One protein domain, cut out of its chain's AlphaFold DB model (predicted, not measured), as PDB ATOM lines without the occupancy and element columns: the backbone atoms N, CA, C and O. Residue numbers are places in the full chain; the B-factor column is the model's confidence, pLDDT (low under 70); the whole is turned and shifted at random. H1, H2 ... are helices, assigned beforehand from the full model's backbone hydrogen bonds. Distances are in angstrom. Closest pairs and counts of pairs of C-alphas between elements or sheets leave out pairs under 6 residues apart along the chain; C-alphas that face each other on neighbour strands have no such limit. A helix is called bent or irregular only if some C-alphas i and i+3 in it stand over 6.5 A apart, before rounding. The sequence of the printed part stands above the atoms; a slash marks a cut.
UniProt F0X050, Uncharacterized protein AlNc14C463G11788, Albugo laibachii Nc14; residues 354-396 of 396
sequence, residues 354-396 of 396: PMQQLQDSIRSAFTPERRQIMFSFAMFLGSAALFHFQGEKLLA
ATOM      1  N   PRO A 354      43.949  32.289  25.874       73.31
ATOM      2  CA  PRO A 354      43.384  32.800  27.129       73.31
ATOM      3  C   PRO A 354      41.973  33.385  26.947       73.31
ATOM      4  O   PRO A 354      41.142  33.295  27.848       73.31
ATOM      5  N   MET A 355      41.650  33.896  25.753       75.56
ATOM      6  CA  MET A 355      40.299  34.348  25.405       75.56
ATOM      7  C   MET A 355      39.287  33.193  25.343       75.56
ATOM      8  O   MET A 355      38.161  33.345  25.808       75.56
ATOM      9  N   GLN A 356      39.684  32.027  24.827       75.38
ATOM     10  CA  GLN A 356      38.848  30.823  24.851       75.38
ATOM     11  C   GLN A 356      38.683  30.272  26.265       75.38
ATOM     12  O   GLN A 356      37.595  29.831  26.609       75.38
ATOM     13  N   GLN A 357      39.717  30.343  27.109       77.12
ATOM     14  CA  GLN A 357      39.589  29.970  28.522       77.12
ATOM     15  C   GLN A 357      38.630  30.900  29.271       77.12
ATOM     16  O   GLN A 357      37.822  30.428  30.064       77.12
ATOM     17  N   LEU A 358      38.664  32.205  28.981       75.81
ATOM     18  CA  LEU A 358      37.724  33.166  29.552       75.81
ATOM     19  C   LEU A 358      36.294  32.915  29.048       75.81
ATOM     20  O   LEU A 358      35.366  32.876  29.849       75.81
ATOM     21  N   GLN A 359      36.113  32.673  27.747       79.06
ATOM     22  CA  GLN A 359      34.805  32.327  27.186       79.06
ATOM     23  C   GLN A 359      34.260  31.011  27.744       79.06
ATOM     24  O   GLN A 359      33.078  30.947  28.065       79.06
ATOM     25  N   ASP A 360      35.094  29.984  27.896       76.38
ATOM     26  CA  ASP A 360      34.694  28.698  28.471       76.38
ATOM     27  C   ASP A 360      34.396  28.830  29.975       76.38
ATOM     28  O   ASP A 360      33.430  28.243  30.462       76.38
ATOM     29  N   SER A 361      35.151  29.661  30.701       76.69
ATOM     30  CA  SER A 361      34.908  29.954  32.119       76.69
ATOM     31  C   SER A 361      33.581  30.691  32.318       76.69
ATOM     32  O   SER A 361      32.733  30.230  33.084       76.69
ATOM     33  N   ILE A 362      33.328  31.746  31.532       72.31
ATOM     34  CA  ILE A 362      32.042  32.462  31.512       72.31
ATOM     35  C   ILE A 362      30.916  31.515  31.081       72.31
ATOM     36  O   ILE A 362      29.829  31.527  31.656       72.31
ATOM     37  N   ARG A 363      31.160  30.637  30.102       71.50
ATOM     38  CA  ARG A 363      30.143  29.684  29.656       71.50
ATOM     39  C   ARG A 363      29.817  28.621  30.701       71.50
ATOM     40  O   ARG A 363      28.660  28.213  30.748       71.50
ATOM     41  N   SER A 364      30.786  28.195  31.510       74.81
ATOM     42  CA  SER A 364      30.569  27.193  32.562       74.81
ATOM     43  C   SER A 364      29.964  27.782  33.839       74.81
ATOM     44  O   SER A 364      29.195  27.103  34.510       74.81
ATOM     45  N   ALA A 365      30.258  29.048  34.153       71.56
ATOM     46  CA  ALA A 365      29.750  29.716  35.351       71.56
ATOM     47  C   ALA A 365      28.287  30.173  35.213       71.56
ATOM     48  O   ALA A 365      27.579  30.291  36.211       71.56
ATOM     49  N   PHE A 366      27.816  30.413  33.984       68.19
ATOM     50  CA  PHE A 366      26.446  30.854  33.727       68.19
ATOM     51  C   PHE A 366      25.612  29.745  33.085       68.19
ATOM     52  O   PHE A 366      25.744  29.471  31.883       68.19
ATOM     53  N   THR A 367      24.710  29.165  33.885       76.38
ATOM     54  CA  THR A 367      23.611  28.321  33.403       76.38
ATOM     55  C   THR A 367      22.769  29.089  32.372       76.38
ATOM     56  O   THR A 367      22.711  30.323  32.427       76.38
ATOM     57  N   PRO A 368      22.138  28.403  31.400       73.69
ATOM     58  CA  PRO A 368      21.334  29.058  30.363       73.69
ATOM     59  C   PRO A 368      20.250  29.988  30.939       73.69
ATOM     60  O   PRO A 368      20.079  31.090  30.426       73.69
ATOM     61  N   GLU A 369      19.631  29.626  32.067       74.06
ATOM     62  CA  GLU A 369      18.674  30.484  32.787       74.06
ATOM     63  C   GLU A 369      19.301  31.787  33.298       74.06
ATOM     64  O   GLU A 369      18.772  32.875  33.065       74.06
ATOM     65  N   ARG A 370      20.486  31.725  33.923       74.56
ATOM     66  CA  ARG A 370      21.175  32.933  34.412       74.56
ATOM     67  C   ARG A 370      21.603  33.862  33.274       74.56
ATOM     68  O   ARG A 370      21.708  35.067  33.485       74.56
ATOM     69  N   ARG A 371      21.825  33.333  32.064       76.81
ATOM     70  CA  ARG A 371      22.093  34.166  30.877       76.81
ATOM     71  C   ARG A 371      20.853  34.907  30.408       76.81
ATOM     72  O   ARG A 371      20.982  36.064  30.021       76.81
ATOM     73  N   GLN A 372      19.685  34.273  30.461       81.38
ATOM     74  CA  GLN A 372      18.428  34.925  30.106       81.38
ATOM     75  C   GLN A 372      18.123  36.077  31.068       81.38
ATOM     76  O   GLN A 372      17.810  37.169  30.605       81.38
ATOM     77  N   ILE A 373      18.342  35.876  32.373       81.31
ATOM     78  CA  ILE A 373      18.174  36.922  33.398       81.31
ATOM     79  C   ILE A 373      19.173  38.072  33.199       81.31
ATOM     80  O   ILE A 373      18.802  39.241  33.260       81.31
ATOM     81  N   MET A 374      20.445  37.774  32.916       81.12
ATOM     82  CA  MET A 374      21.438  38.822  32.636       81.12
ATOM     83  C   MET A 374      21.110  39.592  31.356       81.12
ATOM     84  O   MET A 374      21.313  40.802  31.303       81.12
ATOM     85  N   PHE A 375      20.583  38.915  30.333       86.06
ATOM     86  CA  PHE A 375      20.166  39.562  29.094       86.06
ATOM     87  C   PHE A 375      18.933  40.446  29.306       86.06
ATOM     88  O   PHE A 375      18.926  41.582  28.840       86.06
ATOM     89  N   SER A 376      17.927  39.986  30.058       89.25
ATOM     90  CA  SER A 376      16.759  40.806  30.397       89.25
ATOM     91  C   SER A 376      17.141  42.000  31.268       89.25
ATOM     92  O   SER A 376      16.655  43.100  31.029       89.25
ATOM     93  N   PHE A 377      18.066  41.825  32.217       92.25
ATOM     94  CA  PHE A 377      18.573  42.918  33.047       92.25
ATOM     95  C   PHE A 377      19.376  43.937  32.227       92.25
ATOM     96  O   PHE A 377      19.183  45.139  32.379       92.25
ATOM     97  N   ALA A 378      20.230  43.470  31.312       92.06
ATOM     98  CA  ALA A 378      20.982  44.338  30.411       92.06
ATOM     99  C   ALA A 378      20.065  45.103  29.444       92.06
ATOM    100  O   ALA A 378      20.267  46.297  29.234       92.06
ATOM    101  N   MET A 379      19.038  44.445  28.895       93.06
ATOM    102  CA  MET A 379      18.023  45.093  28.058       93.06
ATOM    103  C   MET A 379      17.224  46.121  28.860       93.06
ATOM    104  O   MET A 379      17.046  47.235  28.387       93.06
ATOM    105  N   PHE A 380      16.814  45.797  30.089       95.06
ATOM    106  CA  PHE A 380      16.093  46.722  30.963       95.06
ATOM    107  C   PHE A 380      16.930  47.958  31.322       95.06
ATOM    108  O   PHE A 380      16.458  49.079  31.146       95.06
ATOM    109  N   LEU A 381      18.190  47.785  31.747       93.69
ATOM    110  CA  LEU A 381      19.101  48.910  32.005       93.69
ATOM    111  C   LEU A 381      19.368  49.727  30.738       93.69
ATOM    112  O   LEU A 381      19.420  50.953  30.800       93.69
ATOM    113  N   GLY A 382      19.522  49.054  29.597       93.69
ATOM    114  CA  GLY A 382      19.681  49.698  28.298       93.69
ATOM    115  C   GLY A 382      18.475  50.564  27.952       93.69
ATOM    116  O   GLY A 382      18.643  51.740  27.642       93.69
ATOM    117  N   SER A 383      17.262  50.023  28.074       90.44
ATOM    118  CA  SER A 383      16.011  50.747  27.847       90.44
ATOM    119  C   SER A 383      15.834  51.908  28.822       90.44
ATOM    120  O   SER A 383      15.497  53.001  28.381       90.44
ATOM    121  N   ALA A 384      16.119  51.719  30.113       91.19
ATOM    122  CA  ALA A 384      16.032  52.773  31.122       91.19
ATOM    123  C   ALA A 384      17.026  53.915  30.853       91.19
ATOM    124  O   ALA A 384      16.660  55.086  30.932       91.19
ATOM    125  N   ALA A 385      18.265  53.592  30.468       90.38
ATOM    126  CA  ALA A 385      19.257  54.590  30.081       90.38
ATOM    127  C   ALA A 385      18.838  55.338  28.806       90.38
ATOM    128  O   ALA A 385      18.946  56.560  28.741       90.38
ATOM    129  N   LEU A 386      18.312  54.628  27.804       88.19
ATOM    130  CA  LEU A 386      17.842  55.229  26.554       88.19
ATOM    131  C   LEU A 386      16.645  56.163  26.805       88.19
ATOM    132  O   LEU A 386      16.612  57.267  26.266       88.19
ATOM    133  N   PHE A 387      15.732  55.778  27.701       87.19
ATOM    134  CA  PHE A 387      14.618  56.620  28.144       87.19
ATOM    135  C   PHE A 387      15.096  57.851  28.924       87.19
ATOM    136  O   PHE A 387      14.577  58.941  28.719       87.19
ATOM    137  N   HIS A 388      16.134  57.726  29.754       85.00
ATOM    138  CA  HIS A 388      16.717  58.876  30.449       85.00
ATOM    139  C   HIS A 388      17.418  59.864  29.507       85.00
ATOM    140  O   HIS A 388      17.361  61.067  29.742       85.00
ATOM    141  N   PHE A 389      18.069  59.384  28.443       85.19
ATOM    142  CA  PHE A 389      18.802  60.246  27.508       85.19
ATOM    143  C   PHE A 389      17.951  60.796  26.354       85.19
ATOM    144  O   PHE A 389      18.334  61.798  25.749       85.19
ATOM    145  N   GLN A 390      16.828  60.157  26.015       77.62
ATOM    146  CA  GLN A 390      15.971  60.562  24.891       77.62
ATOM    147  C   GLN A 390      14.508  60.826  25.268       77.62
ATOM    148  O   GLN A 390      13.755  61.291  24.414       77.62
ATOM    149  N   GLY A 391      14.098  60.591  26.517       72.75
ATOM    150  CA  GLY A 391      12.711  60.748  26.967       72.75
ATOM    151  C   GLY A 391      12.157  62.158  26.762       72.75
ATOM    152  O   GLY A 391      11.024  62.300  26.312       72.75
ATOM    153  N   GLU A 392      12.972  63.200  26.957       69.69
ATOM    154  CA  GLU A 392      12.555  64.591  26.697       69.69
ATOM    155  C   GLU A 392      12.268  64.876  25.212       69.69
ATOM    156  O   GLU A 392      11.497  65.778  24.908       69.69
ATOM    157  N   LYS A 393      12.843  64.106  24.276       73.31
ATOM    158  CA  LYS A 393      12.595  64.245  22.826       73.31
ATOM    159  C   LYS A 393      11.481  63.338  22.297       73.31
ATOM    160  O   LYS A 393      11.133  63.450  21.131       73.31
ATOM    161  N   LEU A 394      10.989  62.408  23.115       62.75
ATOM    162  CA  LEU A 394       9.889  61.496  22.779       62.75
ATOM    163  C   LEU A 394       8.542  61.967  23.353       62.75
ATOM    164  O   LEU A 394       7.503  61.483  22.915       62.75
ATOM    165  N   LEU A 395       8.567  62.883  24.326       62.34
ATOM    166  CA  LEU A 395       7.389  63.494  24.962       62.34
ATOM    167  C   LEU A 395       7.054  64.902  24.433       62.34
ATOM    168  O   LEU A 395       6.020  65.451  24.814       62.34
ATOM    169  N   ALA A 396       7.914  65.475  23.587       59.94
ATOM    170  CA  ALA A 396       7.683  66.710  22.834       59.94
ATOM    171  C   ALA A 396       7.424  66.367  21.365       59.94
ATOM    172  O   ALA A 396       6.575  67.050  20.749       59.94
TER     173      ALA A 396
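AT A GLANCE: This is residues 354 to 396 of the 396 residues of the protein "Uncharacterized protein AlNc14C463G11788" of Albugo laibachii Nc14 (UniProt F0X050). The longest helix, H2, makes one long arm, and the shorter helix H1 stands off its first end, the two joined at a corner by a tight link, as an open L. H2 is kinked near its far end, and there is no core where the two arms pack on each other. The printed part has 43 residues, with two named helices, H1 then H2, and no named strand; the class is all helix. The whole is extended, with a radius of gyration of the C-alphas of 16.0 A and spans of 49 by 23 by 8 A.

HOW THE PARTS SIT: Begin with H2, residues 368 to 394, which has a kink of 49 degrees near residue 388. It is irregular there: C-alphas 389 and 392 are 7.7 A apart. Go back along the chain through Phe 366 and Thr 367, the tight link, to H1, residues 354 to 365. H1 and H2 are apart, with no C-alpha of the one within 8 A of the other. Residues 354 to 362 of H1 stand free, and so do residues 375 to 396, of which 375 to 394 belong to H2. In H1 every O i to N i+4 pair is within hydrogen-bond range; in H2, 21 of 23 are.

IN THESE COORDINATES: Find C-alpha 368 at (21.334, 29.058, 30.363); from there H2 runs 35.2 A to C-alpha 394 at (9.889, 61.496, 22.779). H1 begins at C-alpha 354, at (43.384, 32.800, 27.129), and ends 16.2 A away at C-alpha 365.

THE WHOLE: The two C-alphas farthest apart are those of Pro 354 and Ala 396, the chain's last residue, 49.4 A from each other. The printed part has no cut and no long link. Look in the B-factor column: the mean pLDDT of the printed part is 79.5, and it is under 70 at residues 366, 392 and 394 to 396.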